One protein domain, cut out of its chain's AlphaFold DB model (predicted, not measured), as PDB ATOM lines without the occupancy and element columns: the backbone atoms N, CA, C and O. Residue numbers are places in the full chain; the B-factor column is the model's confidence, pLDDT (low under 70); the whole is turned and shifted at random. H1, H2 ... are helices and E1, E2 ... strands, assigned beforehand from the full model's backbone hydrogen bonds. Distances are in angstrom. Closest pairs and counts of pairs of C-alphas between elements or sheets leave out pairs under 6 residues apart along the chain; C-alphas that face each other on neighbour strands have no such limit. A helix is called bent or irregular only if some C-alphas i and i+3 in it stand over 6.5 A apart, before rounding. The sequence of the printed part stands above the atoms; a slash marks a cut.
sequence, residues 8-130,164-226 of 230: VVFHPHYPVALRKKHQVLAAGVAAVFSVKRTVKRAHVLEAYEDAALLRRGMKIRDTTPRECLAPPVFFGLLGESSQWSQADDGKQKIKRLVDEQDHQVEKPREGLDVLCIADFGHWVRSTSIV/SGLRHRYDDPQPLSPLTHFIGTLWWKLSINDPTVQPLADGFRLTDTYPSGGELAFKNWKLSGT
ATOM      1  N   VAL A   8     162.649  29.414  92.207       95.56
ATOM      2  CA  VAL A   8     161.721  29.259  91.081       95.56
ATOM      3  C   VAL A   8     162.035  27.964  90.338       95.56
ATOM      4  O   VAL A   8     163.156  27.751  89.876       95.56
ATOM      5  N   VAL A   9     161.029  27.105  90.196       95.50
ATOM      6  CA  VAL A   9     161.082  25.880  89.395       95.50
ATOM      7  C   VAL A   9     160.410  26.159  88.060       95.50
ATOM      8  O   VAL A   9     159.222  26.471  88.004       95.50
ATOM      9  N   PHE A  10     161.164  26.045  86.973       95.25
ATOM     10  CA  PHE A  10     160.643  26.232  85.622       95.25
ATOM     11  C   PHE A  10     160.098  24.931  85.039       95.25
ATOM     12  O   PHE A  10     160.618  23.853  85.326       95.25
ATOM     13  N   HIS A  11     159.123  25.044  84.137       92.25
ATOM     14  CA  HIS A  11     158.764  23.926  83.269       92.25
ATOM     15  C   HIS A  11     159.988  23.462  82.456       92.25
ATOM     16  O   HIS A  11     160.799  24.305  82.041       92.25
ATOM     17  N   PRO A  12     160.117  22.154  82.155       87.69
ATOM     18  CA  PRO A  12     161.249  21.621  81.394       87.69
ATOM     19  C   PRO A  12     161.489  22.359  80.069       87.69
ATOM     20  O   PRO A  12     162.634  22.634  79.711       87.69
ATOM     21  N   HIS A  13     160.405  22.762  79.396       89.12
ATOM     22  CA  HIS A  13     160.420  23.454  78.105       89.12
ATOM     23  C   HIS A  13     160.632  24.973  78.185       89.12
ATOM     24  O   HIS A  13     160.705  25.631  77.147       89.12
ATOM     25  N   TYR A  14     160.747  25.565  79.379       94.12
ATOM     26  CA  TYR A  14     160.968  27.006  79.483       94.12
ATOM     27  C   TYR A  14     162.362  27.386  78.943       94.12
ATOM     28  O   TYR A  14     163.353  26.775  79.377       94.12
ATOM     29  N   PRO A  15     162.490  28.383  78.041       94.62
ATOM     30  CA  PRO A  15     163.752  28.684  77.369       94.62
ATOM     31  C   PRO A  15     164.902  28.977  78.336       94.62
ATOM     32  O   PRO A  15     164.816  29.870  79.179       94.62
ATOM     33  N   VAL A  16     166.025  28.268  78.175       94.25
ATOM     34  CA  VAL A  16     167.203  28.376  79.061       94.25
ATOM     35  C   VAL A  16     167.728  29.812  79.148       94.25
ATOM     36  O   VAL A  16     168.087  30.275  80.229       94.25
ATOM     37  N   ALA A  17     167.714  30.546  78.032       93.56
ATOM     38  CA  ALA A  17     168.148  31.941  77.987       93.56
ATOM     39  C   ALA A  17     167.289  32.874  78.864       93.56
ATOM     40  O   ALA A  17     167.799  33.870  79.380       93.56
ATOM     41  N   LEU A  18     166.006  32.548  79.063       93.62
ATOM     42  CA  LEU A  18     165.087  33.334  79.890       93.62
ATOM     43  C   LEU A  18     165.177  32.981  81.380       93.62
ATOM     44  O   LEU A  18     164.821  33.812  82.207       93.62
ATOM     45  N   ARG A  19     165.705  31.805  81.747       92.81
ATOM     46  CA  ARG A  19     165.861  31.378  83.157       92.81
ATOM     47  C   ARG A  19     166.816  32.258  83.965       92.81
ATOM     48  O   ARG A  19     166.732  32.283  85.183       92.81
ATOM     49  N   LYS A  20     167.734  32.959  83.293       90.88
ATOM     50  CA  LYS A  20     168.744  33.831  83.920       90.88
ATOM     51  C   LYS A  20     168.266  35.275  84.114       90.88
ATOM     52  O   LYS A  20     169.050  36.125  84.519       90.88
ATOM     53  N   LYS A  21     167.027  35.589  83.731       92.31
ATOM     54  CA  LYS A  21     166.473  36.942  83.835       92.31
ATOM     55  C   LYS A  21     165.887  37.153  85.230       92.31
ATOM     56  O   LYS A  21     165.274  36.246  85.776       92.31
ATOM     57  N   HIS A  22     166.018  38.371  85.759       89.94
ATOM     58  CA  HIS A  22     165.388  38.772  87.025       89.94
ATOM     59  C   HIS A  22     163.856  38.730  86.963       89.94
ATOM     60  O   HIS A  22     163.191  38.550  87.975       89.94
ATOM     61  N   GLN A  23     163.297  38.900  85.765       91.50
ATOM     62  CA  GLN A  23     161.870  38.794  85.503       91.50
ATOM     63  C   GLN A  23     161.639  37.708  84.463       91.50
ATOM     64  O   GLN A  23     162.289  37.677  83.415       91.50
ATOM     65  N   VAL A  24     160.703  36.818  84.766       93.19
ATOM     66  CA  VAL A  24     160.370  35.654  83.950       93.19
ATOM     67  C   VAL A  24     158.870  35.587  83.729       93.19
ATOM     68  O   VAL A  24     158.084  36.131  84.504       93.19
ATOM     69  N   LEU A  25     158.459  34.924  82.651       90.69
ATOM     70  CA  LEU A  25     157.044  34.722  82.375       90.69
ATOM     71  C   LEU A  25     156.481  33.711  83.373       90.69
ATOM     72  O   LEU A  25     156.941  32.572  83.409       90.69
ATOM     73  N   ALA A  26     155.442  34.096  84.118       89.12
ATOM     74  CA  ALA A  26     154.772  33.203  85.068       89.12
ATOM     75  C   ALA A  26     154.249  31.916  84.400       89.12
ATOM     76  O   ALA A  26     154.263  30.859  85.011       89.12
ATOM     77  N   ALA A  27     153.877  31.976  83.115       88.31
ATOM     78  CA  ALA A  27     153.470  30.805  82.329       88.31
ATOM     79  C   ALA A  27     154.596  29.774  82.098       88.31
ATOM     80  O   ALA A  27     154.326  28.660  81.665       88.31
ATOM     81  N   GLY A  28     155.856  30.148  82.327       91.81
ATOM     82  CA  GLY A  28     157.009  29.251  82.260       91.81
ATOM     83  C   GLY A  28     157.412  28.647  83.603       91.81
ATOM     84  O   GLY A  28     158.323  27.820  83.652       91.81
ATOM     85  N   VAL A  29     156.766  29.078  84.684       94.38
ATOM     86  CA  VAL A  29     157.055  28.666  86.054       94.38
ATOM     87  C   VAL A  29     156.090  27.551  86.438       94.38
ATOM     88  O   VAL A  29     154.897  27.659  86.188       94.38
ATOM     89  N   ALA A  30     156.609  26.490  87.043       95.38
ATOM     90  CA  ALA A  30     155.822  25.356  87.511       95.38
ATOM     91  C   ALA A  30     155.593  25.413  89.032       95.38
ATOM     92  O   ALA A  30     154.518  25.071  89.524       95.38
ATOM     93  N   ALA A  31     156.591  25.888  89.786       97.00
ATOM     94  CA  ALA A  31     156.471  26.116  91.222       97.00
ATOM     95  C   ALA A  31     157.382  27.253  91.702       97.00
ATOM     96  O   ALA A  31     158.411  27.546  91.090       97.00
ATOM     97  N   VAL A  32     157.014  27.874  92.817       97.06
ATOM     98  CA  VAL A  32     157.758  28.948  93.480       97.06
ATOM     99  C   VAL A  32     157.811  28.670  94.974       97.06
ATOM    100  O   VAL A  32     156.841  28.180  95.552       97.06
ATOM    101  N   PHE A  33     158.934  28.995  95.606       98.00
ATOM    102  CA  PHE A  33     159.105  28.809  97.038       98.00
ATOM    103  C   PHE A  33     159.701  30.039  97.705       98.00
ATOM    104  O   PHE A  33     160.673  30.613  97.210       98.00
ATOM    105  N   SER A  34     159.150  30.387  98.868       97.88
ATOM    106  CA  SER A  34     159.874  31.193  99.849       97.88
ATOM    107  C   SER A  34     160.699  30.276 100.747       97.88
ATOM    108  O   SER A  34     160.219  29.224 101.174       97.88
ATOM    109  N   VAL A  35     161.940  30.665 101.028       97.88
ATOM    110  CA  VAL A  35     162.916  29.876 101.778       97.88
ATOM    111  C   VAL A  35     163.350  30.648 103.017       97.88
ATOM    112  O   VAL A  35     163.840  31.772 102.935       97.88
ATOM    113  N   LYS A  36     163.199  30.042 104.196       97.69
ATOM    114  CA  LYS A  36     163.568  30.656 105.478       97.69
ATOM    115  C   LYS A  36     164.450  29.710 106.283       97.69
ATOM    116  O   LYS A  36     164.149  28.533 106.412       97.69
ATOM    117  N   ARG A  37     165.497  30.228 106.928       97.31
ATOM    118  CA  ARG A  37     166.321  29.408 107.837       97.31
ATOM    119  C   ARG A  37     165.515  28.899 109.039       97.31
ATOM    120  O   ARG A  37     165.561  27.725 109.376       97.31
ATOM    121  N   THR A  38     164.729  29.780 109.656       97.62
ATOM    122  CA  THR A  38     163.825  29.426 110.758       97.62
ATOM    123  C   THR A  38     162.430  29.941 110.446       97.62
ATOM    124  O   THR A  38     162.212  31.151 110.322       97.62
ATOM    125  N   VAL A  39     161.474  29.027 110.305       97.88
ATOM    126  CA  VAL A  39     160.076  29.349 110.030       97.88
ATOM    127  C   VAL A  39     159.415  29.903 111.288       97.88
ATOM    128  O   VAL A  39     159.510  29.334 112.375       97.88
ATOM    129  N   LYS A  40     158.736  31.038 111.121       97.62
ATOM    130  CA  LYS A  40     158.007  31.763 112.162       97.62
ATOM    131  C   LYS A  40     156.559  31.943 111.732       97.62
ATOM    132  O   LYS A  40     156.267  31.857 110.540       97.62
ATOM    133  N   ARG A  41     155.672  32.290 112.674       97.50
ATOM    134  CA  ARG A  41     154.261  32.606 112.365       97.50
ATOM    135  C   ARG A  41     154.144  33.600 111.204       97.50
ATOM    136  O   ARG A  41     153.431  33.315 110.254       97.50
ATOM    137  N   ALA A  42     154.892  34.705 111.250       97.81
ATOM    138  CA  ALA A  42     154.859  35.738 110.212       97.81
ATOM    139  C   ALA A  42     155.190  35.204 108.807       97.81
ATOM    140  O   ALA A  42     154.538  35.598 107.851       97.81
ATOM    141  N   HIS A  43     156.134  34.264 108.688       98.19
ATOM    142  CA  HIS A  43     156.504  33.679 107.395       98.19
ATOM    143  C   HIS A  43     155.381  32.815 106.811       98.19
ATOM    144  O   HIS A  43     155.203  32.787 105.602       98.19
ATOM    145  N   VAL A  44     154.616  32.117 107.658       97.81
ATOM    146  CA  VAL A  44     153.455  31.338 107.199       97.81
ATOM    147  C   VAL A  44     152.368  32.275 106.676       97.81
ATOM    148  O   VAL A  44     151.843  32.031 105.597       97.81
ATOM    149  N   LEU A  45     152.069  33.363 107.398       97.94
ATOM    150  CA  LEU A  45     151.084  34.361 106.958       97.94
ATOM    151  C   LEU A  45     151.495  34.996 105.622       97.94
ATOM    152  O   LEU A  45     150.705  35.017 104.682       97.94
ATOM    153  N   GLU A  46     152.753  35.434 105.525       97.81
ATOM    154  CA  GLU A  46     153.333  35.992 104.300       97.81
ATOM    155  C   GLU A  46     153.247  34.997 103.134       97.81
ATOM    156  O   GLU A  46     152.860  35.373 102.034       97.81
ATOM    157  N   ALA A  47     153.528  33.713 103.368       97.81
ATOM    158  CA  ALA A  47     153.457  32.700 102.320       97.81
ATOM    159  C   ALA A  47     152.029  32.476 101.791       97.81
ATOM    160  O   ALA A  47     151.866  32.232 100.597       97.81
ATOM    161  N   TYR A  48     150.994  32.559 102.638       97.62
ATOM    162  CA  TYR A  48     149.600  32.518 102.170       97.62
ATOM    163  C   TYR A  48     149.252  33.763 101.344       97.62
ATOM    164  O   TYR A  48     148.639  33.635 100.284       97.62
ATOM    165  N   GLU A  49     149.667  34.947 101.800       96.94
ATOM    166  CA  GLU A  49     149.445  36.209 101.084       96.94
ATOM    167  C   GLU A  49     150.124  36.199  99.708       96.94
ATOM    168  O   GLU A  49     149.484  36.485  98.695       96.94
ATOM    169  N   ASP A  50     151.393  35.800  99.650       96.62
ATOM    170  CA  ASP A  50     152.176  35.743  98.417       96.62
ATOM    171  C   ASP A  50     151.611  34.711  97.434       96.62
ATOM    172  O   ASP A  50     151.511  34.982  96.233       96.62
ATOM    173  N   ALA A  51     151.178  33.551  97.936       96.31
ATOM    174  CA  ALA A  51     150.541  32.519  97.127       96.31
ATOM    175  C   ALA A  51     149.209  33.002  96.522       96.31
ATOM    176  O   ALA A  51     148.917  32.720  95.353       96.31
ATOM    177  N   ALA A  52     148.407  33.748  97.284       95.56
ATOM    178  CA  ALA A  52     147.173  34.349  96.791       95.56
ATOM    179  C   ALA A  52     147.465  35.462  95.773       95.56
ATOM    180  O   ALA A  52     146.905  35.455  94.676       95.56
ATOM    181  N   LEU A  53     148.389  36.375  96.089       95.00
ATOM    182  CA  LEU A  53     148.783  37.492  95.229       95.00
ATOM    183  C   LEU A  53     149.302  37.008  93.869       95.00
ATOM    184  O   LEU A  53     148.869  37.516  92.830       95.00
ATOM    185  N   LEU A  54     150.188  36.005  93.866       93.38
ATOM    186  CA  LEU A  54     150.712  35.385  92.649       93.38
ATOM    187  C   LEU A  54     149.575  34.892  91.756       93.38
ATOM    188  O   LEU A  54     149.526  35.210  90.569       93.38
ATOM    189  N   ARG A  55     148.633  34.143  92.329       92.38
ATOM    190  CA  ARG A  55     147.604  33.445  91.554       92.38
ATOM    191  C   ARG A  55     146.435  34.336  91.171       92.38
ATOM    192  O   ARG A  55     145.835  34.099  90.128       92.38
ATOM    193  N   ARG A  56     146.130  35.384  91.933       91.06
ATOM    194  CA  ARG A  56     145.190  36.438  91.510       91.06
ATOM    195  C   ARG A  56     145.715  37.186  90.285       91.06
ATOM    196  O   ARG A  56     144.946  37.533  89.400       91.06
ATOM    197  N   GLY A  57     147.037  37.330  90.166       88.31
ATOM    198  CA  GLY A  57     147.683  37.869  88.967       88.31
ATOM    199  C   GLY A  57     147.635  36.959  87.730       88.31
ATOM    200  O   GLY A  57     148.079  37.375  86.660       88.31
ATOM    201  N   MET A  58     147.125  35.725  87.842       88.62
ATOM    202  CA  MET A  58     147.121  34.739  86.757       88.62
ATOM    203  C   MET A  58     145.708  34.462  86.240       88.62
ATOM    204  O   MET A  58     144.846  33.950  86.957       88.62
ATOM    205  N   LYS A  59     145.491  34.720  84.948       83.88
ATOM    206  CA  LYS A  59     144.206  34.476  84.285       83.88
ATOM    207  C   LYS A  59     143.919  32.977  84.136       83.88
ATOM    208  O   LYS A  59     144.753  32.237  83.615       83.88
ATOM    209  N   ILE A  60     142.715  32.558  84.532       82.12
ATOM    210  CA  ILE A  60     142.153  31.240  84.194       82.12
ATOM    211  C   ILE A  60     141.795  31.251  82.709       82.12
ATOM    212  O   ILE A  60     141.075  32.144  82.258       82.12
ATOM    213  N   ARG A  61     142.331  30.299  81.940       76.38
ATOM    214  CA  ARG A  61     142.061  30.206  80.496       76.38
ATOM    215  C   ARG A  61     140.803  29.395  80.209       76.38
ATOM    216  O   ARG A  61     139.970  29.865  79.443       76.38
ATOM    217  N   ASP A  62     140.646  28.266  80.896       79.31
ATOM    218  CA  ASP A  62     139.500  27.370  80.752       79.31
ATOM    219  C   ASP A  62     138.758  27.228  82.084       79.31
ATOM    220  O   ASP A  62     139.370  27.087  83.139       79.31
ATOM    221  N   THR A  63     137.429  27.219  82.054       80.88
ATOM    222  CA  THR A  63     136.578  27.141  83.257       80.88
ATOM    223  C   THR A  63     136.304  25.704  83.707       80.88
ATOM    224  O   THR A  63     135.277  25.410  84.320       80.88
ATOM    225  N   THR A  64     137.212  24.773  83.398       86.56
ATOM    226  CA  THR A  64     137.066  23.394  83.875       86.56
ATOM    227  C   THR A  64     137.288  23.340  85.389       86.56
ATOM    228  O   THR A  64     138.128  24.078  85.907       86.56
ATOM    229  N   PRO A  65     136.619  22.429  86.124       85.81
ATOM    230  CA  PRO A  65     136.846  22.278  87.559       85.81
ATOM    231  C   PRO A  65     138.326  22.122  87.927       85.81
ATOM    232  O   PRO A  65     138.765  22.661  88.933       85.81
ATOM    233  N   ARG A  66     139.120  21.435  87.099       86.50
ATOM    234  CA  ARG A  66     140.561  21.282  87.328       86.50
ATOM    235  C   ARG A  66     141.281  22.631  87.332       86.50
ATOM    236  O   ARG A  66     141.979  22.917  88.293       86.50
ATOM    237  N   GLU A  67     141.074  23.458  86.314       85.62
ATOM    238  CA  GLU A  67     141.757  24.753  86.135       85.62
ATOM    239  C   GLU A  67     141.347  25.808  87.176       85.62
ATOM    240  O   GLU A  67     142.107  26.719  87.512       85.62
ATOM    241  N   CYS A  68     140.140  25.685  87.724       87.62
ATOM    242  CA  CYS A  68     139.678  26.568  88.793       87.62
ATOM    243  C   CYS A  68     140.220  26.175  90.173       87.62
ATOM    244  O   CYS A  68     140.303  27.018  91.069       87.62
ATOM    245  N   LEU A  69     140.549  24.895  90.362       91.69
ATOM    246  CA  LEU A  69     140.939  24.333  91.655       91.69
ATOM    247  C   LEU A  69     142.447  24.153  91.798       91.69
ATOM    248  O   LEU A  69     142.998  24.463  92.853       91.69
ATOM    249  N   ALA A  70     143.109  23.656  90.756       91.56
ATOM    250  CA  ALA A  70     144.553  23.518  90.717       91.56
ATOM    251  C   ALA A  70     145.182  24.844  90.269       91.56
ATOM    252  O   ALA A  70     144.770  25.412  89.254       91.56
ATOM    253  N   PRO A  71     146.169  25.373  91.005       92.12
ATOM    254  CA  PRO A  71     146.862  26.565  90.563       92.12
ATOM    255  C   PRO A  71     147.809  26.235  89.397       92.12
ATOM    256  O   PRO A  71     148.432  25.172  89.405       92.12
ATOM    257  N   PRO A  72     147.992  27.145  88.421       89.69
ATOM    258  CA  PRO A  72     148.955  26.943  87.335       89.69
ATOM    259  C   PRO A  72     150.406  26.943  87.838       89.69
ATOM    260  O   PRO A  72     151.250  26.243  87.287       89.69
ATOM    261  N   VAL A  73     150.681  27.700  88.908       94.56
ATOM    262  CA  VAL A  73     151.968  27.739  89.609       94.56
ATOM    263  C   VAL A  73     151.744  27.324  91.057       94.56
ATOM    264  O   VAL A  73     150.976  27.969  91.782       94.56
ATOM    265  N   PHE A  74     152.430  26.265  91.486       96.75
ATOM    266  CA  PHE A  74     152.402  25.842  92.883       96.75
ATOM    267  C   PHE A  74     153.258  26.766  93.747       96.75
ATOM    268  O   PHE A  74     154.316  27.218  93.312       96.75
ATOM    269  N   PHE A  75     152.819  27.038  94.974       97.81
ATOM    270  CA  PHE A  75     153.552  27.907  95.895       97.81
ATOM    271  C   PHE A  75     153.814  27.212  97.226       97.81
ATOM    272  O   PHE A  75     152.887  26.666  97.830       97.81
ATOM    273  N   GLY A  76     155.056  27.261  97.708       98.06
ATOM    274  CA  GLY A  76     155.426  26.656  98.982       98.06
ATOM    275  C   GLY A  76     156.298  27.524  99.885       98.06
ATOM    276  O   GLY A  76     156.989  28.437  99.443       98.06
ATOM    277  N   LEU A  77     156.286  27.189 101.171       98.44
ATOM    278  CA  LEU A  77     157.210  27.708 102.173       98.44
ATOM    279  C   LEU A  77     158.146  26.582 102.603       98.44
ATOM    280  O   LEU A  77     157.701  25.555 103.117       98.44
ATOM    281  N   LEU A  78     159.440  26.784 102.387       98.44
ATOM    282  CA  LEU A  78     160.495  25.866 102.787       98.44
ATOM    283  C   LEU A  78     161.281  26.477 103.939       98.44
ATOM    284  O   LEU A  78     161.632  27.659 103.913       98.44
ATOM    285  N   GLY A  79     161.618  25.669 104.932       97.56
ATOM    286  CA  GLY A  79     162.608  26.071 105.906       97.56
ATOM    287  C   GLY A  79     163.380  24.930 106.522       97.56
ATOM    288  O   GLY A  79     162.998  23.768 106.430       97.56
ATOM    289  N   GLU A  80     164.510  25.285 107.116       95.88
ATOM    290  CA  GLU A  80     165.396  24.328 107.776       95.88
ATOM    291  C   GLU A  80     164.863  23.980 109.166       95.88
ATOM    292  O   GLU A  80     164.692  22.807 109.481       95.88
ATOM    293  N   SER A  81     164.537  25.014 109.947       95.31
ATOM    294  CA  SER A  81     164.100  24.906 111.339       95.31
ATOM    295  C   SER A  81     162.788  25.630 111.612       95.31
ATOM    296  O   SER A  81     162.284  26.394 110.780       95.31
ATOM    297  N   SER A  82     162.237  25.440 112.808       94.56
ATOM    298  CA  SER A  82     160.989  26.064 113.252       94.56
ATOM    299  C   SER A  82     161.168  26.836 114.566       94.56
ATOM    300  O   SER A  82     161.974  26.466 115.414       94.56
ATOM    301  N   GLN A  83     160.395  27.912 114.765       94.06
ATOM    302  CA  GLN A  83     160.320  28.594 116.069       94.06
ATOM    303  C   GLN A  83     159.567  27.777 117.135       94.06
ATOM    304  O   GLN A  83     159.549  28.154 118.304       94.06
ATOM    305  N   TRP A  84     158.859  26.727 116.718       92.50
ATOM    306  CA  TRP A  84     158.079  25.861 117.587       92.50
ATOM    307  C   TRP A  84     158.925  24.663 118.025       92.50
ATOM    308  O   TRP A  84     159.665  24.079 117.235       92.50
ATOM    309  N   SER A  85     158.790  24.279 119.289       85.31
ATOM    310  CA  SER A  85     159.429  23.092 119.853       85.31
ATOM    311  C   SER A  85     158.484  21.886 119.755       85.31
ATOM    312  O   SER A  85     157.262  22.031 119.827       85.31
ATOM    313  N   GLN A  86     159.037  20.677 119.617       76.44
ATOM    314  CA  GLN A  86     158.243  19.445 119.750       76.44
ATOM    315  C   GLN A  86     157.733  19.264 121.191       76.44
ATOM    316  O   GLN A  86     156.639  18.749 121.385       76.44
ATOM    317  N   ALA A  87     158.497  19.735 122.184       75.50
ATOM    318  CA  ALA A  87     158.160  19.631 123.604       75.50
ATOM    319  C   ALA A  87     156.890  20.411 123.999       75.50
ATOM    320  O   ALA A  87     156.205  20.003 124.929       75.50
ATOM    321  N   ASP A  88     156.554  21.490 123.282       80.88
ATOM    322  CA  ASP A  88     155.403  22.347 123.593       80.88
ATOM    323  C   ASP A  88     154.263  22.205 122.568       80.88
ATOM    324  O   ASP A  88     153.681  23.216 122.143       80.88
ATOM    325  N   ASP A  89     153.984  20.984 122.103       85.25
ATOM    326  CA  ASP A  89     152.948  20.681 121.102       85.25
ATOM    327  C   ASP A  89     153.073  21.519 119.816       85.25
ATOM    328  O   ASP A  89     152.084  21.984 119.232       85.25
ATOM    329  N   GLY A  90     154.303  21.761 119.354       88.38
ATOM    330  CA  GLY A  90     154.556  22.664 118.235       88.38
ATOM    331  C   GLY A  90     153.809  22.282 116.952       88.38
ATOM    332  O   GLY A  90     153.288  23.166 116.272       88.38
ATOM    333  N   LYS A  91     153.640  20.982 116.664       88.19
ATOM    334  CA  LYS A  91     152.828  20.515 115.525       88.19
ATOM    335  C   LYS A  91     151.365  20.954 115.641       88.19
ATOM    336  O   LYS A  91     150.803  21.417 114.654       88.19
ATOM    337  N   GLN A  92     150.769  20.915 116.835       89.88
ATOM    338  CA  GLN A  92     149.394  21.383 117.068       89.88
ATOM    339  C   GLN A  92     149.269  22.910 117.009       89.88
ATOM    340  O   GLN A  92     148.218  23.449 116.657       89.88
ATOM    341  N   LYS A  93     150.334  23.646 117.346       92.69
ATOM    342  CA  LYS A  93     150.384  25.104 117.148       92.69
ATOM    343  C   LYS A  93     150.437  25.462 115.661       92.69
ATOM    344  O   LYS A  93     149.720  26.369 115.244       92.69
ATOM    345  N   ILE A  94     151.232  24.737 114.869       92.81
ATOM    346  CA  ILE A  94     151.253  24.895 113.408       92.81
ATOM    347  C   ILE A  94     149.904  24.499 112.812       92.81
ATOM    348  O   ILE A  94     149.386  25.254 111.998       92.81
ATOM    349  N   LYS A  95     149.299  23.392 113.265       92.25
ATOM    350  CA  LYS A  95     147.956  22.975 112.849       92.25
ATOM    351  C   LYS A  95     146.951  24.112 112.994       92.25
ATOM    352  O   LYS A  95     146.352  24.515 112.010       92.25
ATOM    353  N   ARG A  96     146.823  24.675 114.200       93.25
ATOM    354  CA  ARG A  96     145.893  25.782 114.472       93.25
ATOM    355  C   ARG A  96     146.154  26.994 113.583       93.25
ATOM    356  O   ARG A  96     145.218  27.550 113.029       93.25
ATOM    357  N   LEU A  97     147.421  27.373 113.411       95.38
ATOM    358  CA  LEU A  97     147.802  28.473 112.525       95.38
ATOM    359  C   LEU A  97     147.387  28.209 111.070       95.38
ATOM    360  O   LEU A  97     146.859  29.096 110.409       95.38
ATOM    361  N   VAL A  98     147.643  27.004 110.575       94.44
ATOM    362  CA  VAL A  98     147.303  26.591 109.214       94.44
ATOM    363  C   VAL A  98     145.787  26.525 109.021       94.44
ATOM    364  O   VAL A  98     145.298  27.089 108.049       94.44
ATOM    365  N   ASP A  99     145.049  25.938 109.967       92.75
ATOM    366  CA  ASP A  99     143.582  25.895 109.971       92.75
ATOM    367  C   ASP A  99     142.997  27.316 109.919       92.75
ATOM    368  O   ASP A  99     142.157  27.619 109.070       92.75
ATOM    369  N   GLU A 100     143.491  28.219 110.776       94.50
ATOM    370  CA  GLU A 100     143.107  29.633 110.787       94.50
ATOM    371  C   GLU A 100     143.297  30.278 109.408       94.50
ATOM    372  O   GLU A 100     142.398  30.974 108.940       94.50
ATOM    373  N   GLN A 101     144.441  30.050 108.749       95.31
ATOM    374  CA  GLN A 101     144.730  30.633 107.434       95.31
ATOM    375  C   GLN A 101     143.924  29.991 106.304       95.31
ATOM    376  O   GLN A 101     143.408  30.704 105.445       95.31
ATOM    377  N   ASP A 102     143.756  28.669 106.307       93.69
ATOM    378  CA  ASP A 102     142.956  27.964 105.306       93.69
ATOM    379  C   ASP A 102     141.485  28.397 105.329       93.69
ATOM    380  O   ASP A 102     140.858  28.523 104.273       93.69
ATOM    381  N   HIS A 103     140.944  28.743 106.501       91.56
ATOM    382  CA  HIS A 103     139.605  29.323 106.595       91.56
ATOM    383  C   HIS A 103     139.488  30.716 105.947       91.56
ATOM    384  O   HIS A 103     138.407  31.070 105.457       91.56
ATOM    385  N   GLN A 104     140.580  31.483 105.873       93.12
ATOM    386  CA  GLN A 104     140.606  32.798 105.218       93.12
ATOM    387  C   GLN A 104     140.810  32.717 103.699       93.12
ATOM    388  O   GLN A 104     140.574  33.702 103.005       93.12
ATOM    389  N   VAL A 105     141.191  31.559 103.148       93.94
ATOM    390  CA  VAL A 105     141.397  31.396 101.699       93.94
ATOM    391  C   VAL A 105     140.085  31.633 100.947       93.94
ATOM    392  O   VAL A 105     139.088  30.952 101.186       93.94
ATOM    393  N   GLU A 106     140.063  32.591 100.022       91.94
ATOM    394  CA  GLU A 106     138.853  32.948  99.269       91.94
ATOM    395  C   GLU A 106     138.515  31.909  98.198       91.94
ATOM    396  O   GLU A 106     137.384  31.424  98.151       91.94
ATOM    397  N   LYS A 107     139.500  31.521  97.380       91.69
ATOM    398  CA  LYS A 107     139.355  30.509  96.324       91.69
ATOM    399  C   LYS A 107     140.288  29.325  96.592       91.69
ATOM    400  O   LYS A 107     141.446  29.558  96.928       91.69
ATOM    401  N   PRO A 108     139.866  28.064  96.372       92.12
ATOM    402  CA  PRO A 108     140.670  26.877  96.690       92.12
ATOM    403  C   PRO A 108     142.104  26.904  96.151       92.12
ATOM    404  O   PRO A 108     143.026  26.458  96.834       92.12
ATOM    405  N   ARG A 109     142.284  27.454  94.943       92.81
ATOM    406  CA  ARG A 109     143.580  27.569  94.273       92.81
ATOM    407  C   ARG A 109     144.525  28.587  94.910       92.81
ATOM    408  O   ARG A 109     145.700  28.564  94.590       92.81
ATOM    409  N   GLU A 110     144.035  29.508  95.739       95.00
ATOM    410  CA  GLU A 110     144.809  30.629  96.297       95.00
ATOM    411  C   GLU A 110     145.568  30.282  97.580       95.00
ATOM    412  O   GLU A 110     146.477  31.014  97.958       95.00
ATOM    413  N   GLY A 111     145.267  29.157  98.229       94.94
ATOM    414  CA  GLY A 111     145.943  28.778  99.469       94.94
ATOM    415  C   GLY A 111     147.363  28.229  99.267       94.94
ATOM    416  O   GLY A 111     147.744  27.803  98.177       94.94
ATOM    417  N   LEU A 112     148.167  28.196 100.331       96.94
ATOM    418  CA  LEU A 112     149.524  27.632 100.309       96.94
ATOM    419  C   LEU A 112     149.515  26.149  99.889       96.94
ATOM    420  O   LEU A 112     148.703  25.396 100.424       96.94
ATOM    421  N   ASP A 113     150.368  25.711  98.954       96.75
ATOM    422  CA  ASP A 113     150.376  24.308  98.496       96.75
ATOM    423  C   ASP A 113     151.227  23.387  99.350       96.75
ATOM    424  O   ASP A 113     150.902  22.207  99.485       96.75
ATOM    425  N   VAL A 114     152.347  23.902  99.848       96.44
ATOM    426  CA  VAL A 114     153.349  23.122 100.568       96.44
ATOM    427  C   VAL A 114     153.928  23.973 101.688       96.44
ATOM    428  O   VAL A 114     154.343  25.107 101.469       96.44
ATOM    429  N   LEU A 115     154.016  23.401 102.882       97.00
ATOM    430  CA  LEU A 115     154.860  23.891 103.964       97.00
ATOM    431  C   LEU A 115     155.792  22.750 104.355       97.00
ATOM    432  O   LEU A 115     155.334  21.728 104.854       97.00
ATOM    433  N   CYS A 116     157.090  22.907 104.125       96.44
ATOM    434  CA  CYS A 116     158.090  21.923 104.519       96.44
ATOM    435  C   CYS A 116     159.100  22.571 105.456       96.44
ATOM    436  O   CYS A 116     159.767  23.535 105.089       96.44
ATOM    437  N   ILE A 117     159.231  22.011 106.651       95.75
ATOM    438  CA  ILE A 117     160.233  22.390 107.637       95.75
ATOM    439  C   ILE A 117     161.089  21.151 107.885       95.75
ATOM    440  O   ILE A 117     160.581  20.151 108.395       95.75
ATOM    441  N   ALA A 118     162.353  21.195 107.466       93.88
ATOM    442  CA  ALA A 118     163.210  20.018 107.329       93.88
ATOM    443  C   ALA A 118     163.373  19.227 108.637       93.88
ATOM    444  O   ALA A 118     163.346  17.998 108.601       93.88
ATOM    445  N   ASP A 119     163.485  19.916 109.774       90.56
ATOM    446  CA  ASP A 119     163.617  19.305 111.102       90.56
ATOM    447  C   ASP A 119     162.280  19.050 111.825       90.56
ATOM    448  O   ASP A 119     162.273  18.495 112.927       90.56
ATOM    449  N   PHE A 120     161.144  19.455 111.241       89.31
ATOM    450  CA  PHE A 120     159.888  19.557 111.986       89.31
ATOM    451  C   PHE A 120     158.717  18.798 111.362       89.31
ATOM    452  O   PHE A 120     158.031  18.041 112.057       89.31
ATOM    453  N   GLY A 121     158.442  19.006 110.073       90.81
ATOM    454  CA  GLY A 121     157.269  18.418 109.434       90.81
ATOM    455  C   GLY A 121     156.953  18.965 108.048       90.81
ATOM    456  O   GLY A 121     157.518  19.957 107.589       90.81
ATOM    457  N   HIS A 122     156.012  18.294 107.391       92.31
ATOM    458  CA  HIS A 122     155.572  18.594 106.035       92.31
ATOM    459  C   HIS A 122     154.039  18.640 105.961       92.31
ATOM    460  O   HIS A 122     153.370  17.687 106.364       92.31
ATOM    461  N   TRP A 123     153.490  19.719 105.412       93.81
ATOM    462  CA  TRP A 123     152.069  19.907 105.144       93.81
ATOM    463  C   TRP A 123     151.859  20.127 103.652       93.81
ATOM    464  O   TRP A 123     152.566  20.919 103.030       93.81
ATOM    465  N   VAL A 124     150.847  19.472 103.088       94.00
ATOM    466  CA  VAL A 124     150.530  19.551 101.658       94.00
ATOM    467  C   VAL A 124     149.065  19.865 101.434       94.00
ATOM    468  O   VAL A 124     148.193  19.268 102.057       94.00
ATOM    469  N   ARG A 125     148.767  20.765 100.497       94.06
ATOM    470  CA  ARG A 125     147.388  21.075 100.132       94.06
ATOM    471  C   ARG A 125     146.774  19.912  99.387       94.06
ATOM    472  O   ARG A 125     147.242  19.559  98.301       94.06
ATOM    473  N   SER A 126     145.687  19.391  99.930       91.19
ATOM    474  CA  SER A 126     144.820  18.436  99.257       91.19
ATOM    475  C   SER A 126     143.540  19.146  98.852       91.19
ATOM    476  O   SER A 126     142.917  19.799  99.686       91.19
ATOM    477  N   THR A 127     143.136  18.991  97.594       91.31
ATOM    478  CA  THR A 127     141.855  19.488  97.092       91.31
ATOM    479  C   THR A 127     141.046  18.318  96.558       91.31
ATOM    480  O   THR A 127     141.560  17.489  95.810       91.31
ATOM    481  N   SER A 128     139.788  18.216  96.967       88.75
ATOM    482  CA  SER A 128     138.906  17.111  96.601       88.75
ATOM    483  C   SER A 128     137.514  17.635  96.294       88.75
ATOM    484  O   SER A 128     136.996  18.492  97.006       88.75
ATOM    485  N   ILE A 129     136.910  17.114  95.230       88.69
ATOM    486  CA  ILE A 129     135.505  17.352  94.908       88.69
ATOM    487  C   ILE A 129     134.718  16.181  95.481       88.69
ATOM    488  O   ILE A 129     135.004  15.032  95.145       88.69
ATOM    489  N   VAL A 130     133.729  16.466  96.320       85.00
ATOM    490  CA  VAL A 130     132.770  15.465  96.778       85.00
ATOM    491  C   VAL A 130     131.426  15.772  96.144       85.00
ATOM    492  O   VAL A 130     130.890  16.873  96.290       85.00
ATOM    493  N   SER A 164     139.287  21.921 100.383       91.69
ATOM    494  CA  SER A 164     140.696  22.252 100.195       91.69
ATOM    495  C   SER A 164     141.301  22.706 101.510       91.69
ATOM    496  O   SER A 164     140.650  23.406 102.282       91.69
ATOM    497  N   GLY A 165     142.542  22.302 101.743       92.75
ATOM    498  CA  GLY A 165     143.275  22.614 102.961       92.75
ATOM    499  C   GLY A 165     144.651  21.979 102.965       92.75
ATOM    500  O   GLY A 165     144.892  21.020 102.224       92.75
ATOM    501  N   LEU A 166     145.551  22.488 103.799       93.25
ATOM    502  CA  LEU A 166     146.789  21.790 104.118       93.25
ATOM    503  C   LEU A 166     146.497  20.541 104.965       93.25
ATOM    504  O   LEU A 166     145.690  20.546 105.894       93.25
ATOM    505  N   ARG A 167     147.173  19.450 104.612       89.56
ATOM    506  CA  ARG A 167     147.055  18.131 105.223       89.56
ATOM    507  C   ARG A 167     148.370  17.723 105.866       89.56
ATOM    508  O   ARG A 167     149.426  17.916 105.262       89.56
ATOM    509  N   HIS A 168     148.290  17.101 107.039       88.69
ATOM    510  CA  HIS A 168     149.428  16.486 107.724       88.69
ATOM    511  C   HIS A 168     148.988  15.278 108.558       88.69
ATOM    512  O   HIS A 168     147.884  15.252 109.099       88.69
ATOM    513  N   ARG A 169     149.858  14.269 108.665       85.06
ATOM    514  CA  ARG A 169     149.647  13.086 109.514       85.06
ATOM    515  C   ARG A 169     150.299  13.312 110.879       85.06
ATOM    516  O   ARG A 169     151.510  13.163 111.008       85.06
ATOM    517  N   TYR A 170     149.500  13.713 111.868       82.31
ATOM    518  CA  TYR A 170     149.977  14.024 113.225       82.31
ATOM    519  C   TYR A 170     150.246  12.775 114.079       82.31
ATOM    520  O   TYR A 170     150.997  12.858 115.046       82.31
ATOM    521  N   ASP A 171     149.635  11.649 113.714       76.12
ATOM    522  CA  ASP A 171     149.658  10.354 114.402       76.12
ATOM    523  C   ASP A 171     150.746   9.396 113.890       76.12
ATOM    524  O   ASP A 171     151.099   8.433 114.568       76.12
ATOM    525  N   ASP A 172     151.281   9.652 112.697       67.75
ATOM    526  CA  ASP A 172     152.327   8.834 112.097       67.75
ATOM    527  C   ASP A 172     153.694   9.164 112.731       67.75
ATOM    528  O   ASP A 172     154.051  10.350 112.790       67.75
ATOM    529  N   PRO A 173     154.499   8.168 113.161       63.09
ATOM    530  CA  PRO A 173     155.894   8.374 113.561       63.09
ATOM    531  C   PRO A 173     156.785   9.022 112.483       63.09
ATOM    532  O   PRO A 173     157.931   9.339 112.791       63.09
ATOM    533  N   GLN A 174     156.271   9.278 111.269       64.56
ATOM    534  CA  GLN A 174     156.971   9.905 110.141       64.56
ATOM    535  C   GLN A 174     158.225   9.090 109.786       64.56
ATOM    536  O   GLN A 174     159.347   9.524 110.053       64.56
ATOM    537  N   PRO A 175     158.070   7.885 109.197       65.12
ATOM    538  CA  PRO A 175     159.204   7.015 108.879       65.12
ATOM    539  C   PRO A 175     160.173   7.645 107.868       65.12
ATOM    540  O   PRO A 175     161.333   7.242 107.789       65.12
ATOM    541  N   LEU A 176     159.711   8.633 107.096       84.31
ATOM    542  CA  LEU A 176     160.500   9.375 106.124       84.31
ATOM    543  C   LEU A 176     160.698  10.822 106.581       84.31
ATOM    544  O   LEU A 176     159.847  11.421 107.237       84.31
ATOM    545  N   SER A 177     161.832  11.410 106.196       90.00
ATOM    546  CA  SER A 177     162.112  12.807 106.533       90.00
ATOM    547  C   SER A 177     161.098  13.758 105.870       90.00
ATOM    548  O   SER A 177     160.624  13.473 104.762       90.00
ATOM    549  N   PRO A 178     160.814  14.933 106.464       91.62
ATOM    550  CA  PRO A 178     159.984  15.959 105.828       91.62
ATOM    551  C   PRO A 178     160.447  16.326 104.410       91.62
ATOM    552  O   PRO A 178     159.620  16.568 103.534       91.62
ATOM    553  N   LEU A 179     161.762  16.301 104.159       92.88
ATOM    554  CA  LEU A 179     162.341  16.549 102.837       92.88
ATOM    555  C   LEU A 179     161.982  15.459 101.826       92.88
ATOM    556  O   LEU A 179     161.645  15.766 100.685       92.88
ATOM    557  N   THR A 180     162.013  14.193 102.242       92.56
ATOM    558  CA  THR A 180     161.567  13.077 101.405       92.56
ATOM    559  C   THR A 180     160.098  13.261 101.015       92.56
ATOM    560  O   THR A 180     159.750  13.120  99.841       92.56
ATOM    561  N   HIS A 181     159.255  13.654 101.976       91.50
ATOM    562  CA  HIS A 181     157.845  13.922 101.710       91.50
ATOM    563  C   HIS A 181     157.612  15.120 100.788       91.50
ATOM    564  O   HIS A 181     156.746  15.085  99.910       91.50
ATOM    565  N   PHE A 182     158.419  16.168 100.951       94.00
ATOM    566  CA  PHE A 182     158.401  17.327 100.073       94.00
ATOM    567  C   PHE A 182     158.743  16.956  98.627       94.00
ATOM    568  O   PHE A 182     158.021  17.366  97.722       94.00
ATOM    569  N   ILE A 183     159.790  16.159  98.396       94.19
ATOM    570  CA  ILE A 183     160.193  15.755  97.041       94.19
ATOM    571  C   ILE A 183     159.064  14.974  96.360       94.19
ATOM    572  O   ILE A 183     158.666  15.333  95.249       94.19
ATOM    573  N   GLY A 184     158.504  13.959  97.026       93.50
ATOM    574  CA  GLY A 184     157.380  13.189  96.481       93.50
ATOM    575  C   GLY A 184     156.156  14.065  96.198       93.50
ATOM    576  O   GLY A 184     155.552  13.990  95.125       93.50
ATOM    577  N   THR A 185     155.839  14.972  97.123       92.44
ATOM    578  CA  THR A 185     154.750  15.945  96.977       92.44
ATOM    579  C   THR A 185     154.966  16.905  95.817       92.44
ATOM    580  O   THR A 185     154.016  17.195  95.090       92.44
ATOM    581  N   LEU A 186     156.190  17.395  95.618       94.69
ATOM    582  CA  LEU A 186     156.515  18.292  94.519       94.69
ATOM    583  C   LEU A 186     156.263  17.603  93.179       94.69
ATOM    584  O   LEU A 186     155.552  18.157  92.347       94.69
ATOM    585  N   TRP A 187     156.768  16.382  92.990       94.88
ATOM    586  CA  TRP A 187     156.518  15.619  91.763       94.88
ATOM    587  C   TRP A 187     155.029  15.358  91.537       94.88
ATOM    588  O   TRP A 187     154.535  15.578  90.430       94.88
ATOM    589  N   TRP A 188     154.296  14.974  92.585       92.88
ATOM    590  CA  TRP A 188     152.846  14.805  92.505       92.88
ATOM    591  C   TRP A 188     152.138  16.094  92.073       92.88
ATOM    592  O   TRP A 188     151.358  16.080  91.123       92.88
ATOM    593  N   LYS A 189     152.447  17.227  92.714       93.69
ATOM    594  CA  LYS A 189     151.881  18.540  92.372       93.69
ATOM    595  C   LYS A 189     152.191  18.915  90.926       93.69
ATOM    596  O   LYS A 189     151.268  19.214  90.180       93.69
ATOM    597  N   LEU A 190     153.449  18.813  90.497       93.94
ATOM    598  CA  LEU A 190     153.844  19.116  89.118       93.94
ATOM    599  C   LEU A 190     153.079  18.258  88.099       93.94
ATOM    600  O   LEU A 190     152.643  18.784  87.076       93.94
ATOM    601  N   SER A 191     152.825  16.982  88.409       93.69
ATOM    602  CA  SER A 191     152.060  16.094  87.523       93.69
ATOM    603  C   SER A 191     150.601  16.521  87.313       93.69
ATOM    604  O   SER A 191     149.996  16.174  86.300       93.69
ATOM    605  N   ILE A 192     150.040  17.339  88.219       91.50
ATOM    606  CA  ILE A 192     148.699  17.917  88.058       91.50
ATOM    607  C   ILE A 192     148.647  18.873  86.868       91.50
ATOM    608  O   ILE A 192     147.583  18.973  86.271       91.50
ATOM    609  N   ASN A 193     149.738  19.544  86.492       90.06
ATOM    610  CA  ASN A 193     149.744  20.481  85.360       90.06
ATOM    611  C   ASN A 193     150.561  19.960  84.167       90.06
ATOM    612  O   ASN A 193     150.355  20.414  83.044       90.06
ATOM    613  N   ASP A 194     151.453  18.993  84.389       90.81
ATOM    614  CA  ASP A 194     152.330  18.430  83.366       90.81
ATOM    615  C   ASP A 194     152.258  16.889  83.359       90.81
ATOM    616  O   ASP A 194     152.918  16.222  84.159       90.81
ATOM    617  N   PRO A 195     151.482  16.283  82.442       91.38
ATOM    618  CA  PRO A 195     151.372  14.828  82.347       91.38
ATOM    619  C   PRO A 195     152.701  14.119  82.051       91.38
ATOM    620  O   PRO A 195     152.831  12.928  82.324       91.38
ATOM    621  N   THR A 196     153.707  14.817  81.510       93.44
ATOM    622  CA  THR A 196     154.986  14.189  81.138       93.44
ATOM    623  C   THR A 196     155.799  13.742  82.352       93.44
ATOM    624  O   THR A 196     156.602  12.815  82.244       93.44
ATOM    625  N   VAL A 197     155.563  14.345  83.524       92.69
ATOM    626  CA  VAL A 197     156.240  13.977  84.778       92.69
ATOM    627  C   VAL A 197     155.467  12.949  85.610       92.69
ATOM    628  O   VAL A 197     155.960  12.500  86.648       92.69
ATOM    629  N   GLN A 198     154.278  12.541  85.157       93.62
ATOM    630  CA  GLN A 198     153.408  11.615  85.880       93.62
ATOM    631  C   GLN A 198     154.068  10.259  86.201       93.62
ATOM    632  O   GLN A 198     153.954   9.840  87.351       93.62
ATOM    633  N   PRO A 199     154.818   9.593  85.293       95.00
ATOM    634  CA  PRO A 199     155.438   8.304  85.617       95.00
ATOM    635  C   PRO A 199     156.388   8.369  86.819       95.00
ATOM    636  O   PRO A 199     156.434   7.448  87.634       95.00
ATOM    637  N   LEU A 200     157.128   9.474  86.962       92.50
ATOM    638  CA  LEU A 200     158.032   9.667  88.092       92.50
ATOM    639  C   LEU A 200     157.264  10.014  89.374       92.50
ATOM    640  O   LEU A 200     157.593   9.493  90.440       92.50
ATOM    641  N   ALA A 201     156.217  10.836  89.272       93.50
ATOM    642  CA  ALA A 201     155.320  11.123  90.390       93.50
ATOM    643  C   ALA A 201     154.652   9.848  90.935       93.50
ATOM    644  O   ALA A 201     154.600   9.649  92.148       93.50
ATOM    645  N   ASP A 202     154.209   8.950  90.052       92.69
ATOM    646  CA  ASP A 202     153.666   7.646  90.431       92.69
ATOM    647  C   ASP A 202     154.723   6.757  91.097       92.69
ATOM    648  O   ASP A 202     154.433   6.126  92.112       92.69
ATOM    649  N   GLY A 203     155.965   6.762  90.601       93.12
ATOM    650  CA  GLY A 203     157.083   6.066  91.246       93.12
ATOM    651  C   GLY A 203     157.318   6.522  92.691       93.12
ATOM    652  O   GLY A 203     157.424   5.689  93.590       93.12
ATOM    653  N   PHE A 204     157.322   7.836  92.941       90.88
ATOM    654  CA  PHE A 204     157.417   8.402  94.293       90.88
ATOM    655  C   PHE A 204     156.204   8.063  95.171       90.88
ATOM    656  O   PHE A 204     156.336   7.829  96.374       90.88
ATOM    657  N   ARG A 205     155.005   8.002  94.587       85.31
ATOM    658  CA  ARG A 205     153.790   7.616  95.313       85.31
ATOM    659  C   ARG A 205     153.853   6.170  95.812       85.31
ATOM    660  O   ARG A 205     153.380   5.894  96.909       85.31
ATOM    661  N   LEU A 206     154.455   5.260  95.041       88.38
ATOM    662  CA  LEU A 206     154.633   3.854  95.432       88.38
ATOM    663  C   LEU A 206     155.623   3.661  96.591       88.38
ATOM    664  O   LEU A 206     155.605   2.612  97.228       88.38
ATOM    665  N   THR A 207     156.466   4.654  96.880       87.56
ATOM    666  CA  THR A 207     157.455   4.614  97.969       87.56
ATOM    667  C   THR A 207     156.991   5.338  99.238       87.56
ATOM    668  O   THR A 207     157.812   5.644 100.097       87.56
ATOM    669  N   ASP A 208     155.688   5.630  99.351       83.12
ATOM    670  CA  ASP A 208     155.058   6.345 100.479       83.12
ATOM    671  C   ASP A 208     155.655   7.742 100.750       83.12
ATOM    672  O   ASP A 208     155.528   8.330 101.821       83.12
ATOM    673  N   THR A 209     156.307   8.332  99.743       83.31
ATOM    674  CA  THR A 209     156.844   9.697  99.856       83.31
ATOM    675  C   THR A 209     155.745  10.751  99.728       83.31
ATOM    676  O   THR A 209     155.918  11.881 100.164       83.31
ATOM    677  N   TYR A 210     154.572  10.398  99.206       72.75
ATOM    678  CA  TYR A 210     153.397  11.262  99.226       72.75
ATOM    679  C   TYR A 210     152.432  10.793 100.323       72.75
ATOM    680  O   TYR A 210     151.957   9.662 100.237       72.75
ATOM    681  N   PRO A 211     152.101  11.625 101.328       65.69
ATOM    682  CA  PRO A 211     151.312  11.167 102.467       65.69
ATOM    683  C   PRO A 211     149.898  10.740 102.043       65.69
ATOM    684  O   PRO A 211     149.057  11.567 101.671       65.69
ATOM    685  N   SER A 212     149.601   9.443 102.154       65.44
ATOM    686  CA  SER A 212     148.243   8.920 102.003       65.44
ATOM    687  C   SER A 212     147.454   9.128 103.300       65.44
ATOM    688  O   SER A 212     147.499   8.314 104.218       65.44
ATOM    689  N   GLY A 213     146.736  10.246 103.391       69.50
ATOM    690  CA  GLY A 213     145.860  10.554 104.528       69.50
ATOM    691  C   GLY A 213     146.444  11.570 105.507       69.50
ATOM    692  O   GLY A 213     147.393  12.284 105.187       69.50
ATOM    693  N   GLY A 214     145.824  11.680 106.679       73.75
ATOM    694  CA  GLY A 214     146.109  12.714 107.673       73.75
ATOM    695  C   GLY A 214     144.970  13.705 107.843       73.75
ATOM    696  O   GLY A 214     144.006  13.728 107.073       73.75
ATOM    697  N   GLU A 215     145.096  14.529 108.873       82.12
ATOM    698  CA  GLU A 215     144.115  15.554 109.192       82.12
ATOM    699  C   GLU A 215     144.196  16.689 108.170       82.12
ATOM    700  O   GLU A 215     145.285  17.078 107.740       82.12
ATOM    701  N   LEU A 216     143.031  17.201 107.775       79.31
ATOM    702  CA  LEU A 216     142.882  18.251 106.776       79.31
ATOM    703  C   LEU A 216     142.294  19.502 107.431       79.31
ATOM    704  O   LEU A 216     141.214  19.442 108.013       79.31
ATOM    705  N   ALA A 217     142.978  20.627 107.254       69.94
ATOM    706  CA  ALA A 217     142.486  21.968 107.542       69.94
ATOM    707  C   ALA A 217     141.385  22.359 106.538       69.94
ATOM    708  O   ALA A 217     141.633  23.134 105.618       69.94
ATOM    709  N   PHE A 218     140.206  21.728 106.572       70.50
ATOM    710  CA  PHE A 218     139.264  21.890 105.463       70.50
ATOM    711  C   PHE A 218     138.391  23.139 105.604       70.50
ATOM    712  O   PHE A 218     137.624  23.299 106.550       70.50
ATOM    713  N   LYS A 219     138.439  23.980 104.571       86.25
ATOM    714  CA  LYS A 219     137.327  24.847 104.183       86.25
ATOM    715  C   LYS A 219     136.580  24.186 103.027       86.25
ATOM    716  O   LYS A 219     137.174  23.443 102.236       86.25
ATOM    717  N   ASN A 220     135.278  24.430 102.942       86.25
ATOM    718  CA  ASN A 220     134.444  23.969 101.844       86.25
ATOM    719  C   ASN A 220     133.929  25.129 100.981       86.25
ATOM    720  O   ASN A 220     133.652  26.223 101.469       86.25
ATOM    721  N   TRP A 221     133.769  24.858  99.688       88.00
ATOM    722  CA  TRP A 221     133.171  25.761  98.706       88.00
ATOM    723  C   TRP A 221     132.123  25.013  97.888       88.00
ATOM    724  O   TRP A 221     132.246  23.808  97.665       88.00
ATOM    725  N   LYS A 222     131.116  25.724  97.375       86.81
ATOM    726  CA  LYS A 222     130.207  25.169  96.363       86.81
ATOM    727  C   LYS A 222     130.943  25.076  95.030       86.81
ATOM    728  O   LYS A 222     131.490  26.083  94.580       86.81
ATOM    729  N   LEU A 223     130.905  23.919  94.368       83.00
ATOM    730  CA  LEU A 223     131.602  23.712  93.091       83.00
ATOM    731  C   LEU A 223     131.151  24.706  92.003       83.00
ATOM    732  O   LEU A 223     131.964  25.200  91.227       83.00
ATOM    733  N   SER A 224     129.866  25.068  91.974       78.19
ATOM    734  CA  SER A 224     129.332  26.055  91.023       78.19
ATOM    735  C   SER A 224     129.888  27.472  91.218       78.19
ATOM    736  O   SER A 224     129.884  28.263  90.278       78.19
ATOM    737  N   GLY A 225     130.383  27.798  92.417       74.00
ATOM    738  CA  GLY A 225     130.964  29.102  92.743       74.00
ATOM    739  C   GLY A 225     132.477  29.188  92.531       74.00
ATOM    740  O   GLY A 225     133.023  30.284  92.555       74.00
ATOM    741  N   THR A 226     133.177  28.067  92.312       74.56
ATOM    742  CA  THR A 226     134.651  28.066  92.242       74.56
ATOM    743  C   THR A 226     135.222  28.488  90.886       74.56
ATOM    744  O   THR A 226     136.408  28.795  90.816       74.56
TER     745      THR A 226
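Overview. This is residues 8 to 130 and 164 to 226 of the 230 residues of an uncharacterized protein of Mycobacterium gordonae (UniProt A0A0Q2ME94). A twisted sheet of six strands forms the middle of the domain, with H1 and H3 over one face and H4 over the other. H5 packs on H4 as a helical hairpin, and a loop of residues 11 to 28 reaches out at one end. The printed part has 186 residues, with elements in the order E1 E2 H1 H2 E3 H3 E4 E5 E6 H4 H5 E7; the class is mixed, helices and strands. The whole is compact, with a radius of gyration of the C-alphas of 16.1 A and spans of 47 by 38 by 34 A.

Arrangement. The mixed sheet runs E1, residues 8 to 10, E2, 29 to 39, E3, 74 to 82, E4, 114 to 117, E5, 121 to 130, and E6, 164 to 168. It is twisted, its C-alphas up to 4.5 A off the best plane. E1 and E2 form an antiparallel hairpin (N 9 to O 31, 2.8 A). E2 and E3 are parallel (N 34 to O 76, 3.0 A), as are E3 and E4 (N 79 to O 116, 2.8 A). E4 and E5 form a hairpin (N 117 to O 121, 2.8 A); E5 and E6 are antiparallel (N 126 to O 165, 2.9 A). H1, residues 41 to 56, runs along the strands over E3, only just not over E2, on which 2 of its C-alphas fall; its height over the sheet is 9.4 A. On the same face H3, residues 90 to 104, runs slantwise to the strands at a height of 8.5 A; H1 and H3 only just touch, with 3 pairs of C-alphas within 8 A. H4, residues 178 to 193, is on the opposite face, over E3 and E4, and its height over the sheet is 7.4 A; H1, H3 and H4 with the sheet are three layers, helices on both faces of a sheet. H5, residues 195 to 206, touches H4 at Ala 201 and Trp 187, C-alphas 4.9 A apart, opposite ways at a shallow tilt of 33 degrees, only just short of steep. H2, residues 65 to 69, only grazes the sheet. E7, residues 219 to 222, pairs with no named strand. Every O i to N i+4 pair is within hydrogen-bond range in H1 and H2; H3 has 10 of 11, H4 11 of 12, H5 6 of 8.

Along the chain. E1 begins at C-alpha 8 (161.721, 29.259, 91.081) and E7 ends at C-alpha 222 (130.207, 25.169, 96.363). E5 spans 27.7 A, E2 24.2 A, bending by 73 degrees at residue 36, and H4 23.3 A. H5 is irregular: C-alphas 196 and 199 are 7.4 A apart.

Size, cuts and confidence. Residues 131 to 163 are not printed, with 11.0 A between C-alphas 130 and 164. The links E1 to E2 and H5 to E7 are long. Confidence is under 70 at residues 172 to 175, 211 to 213 and 217.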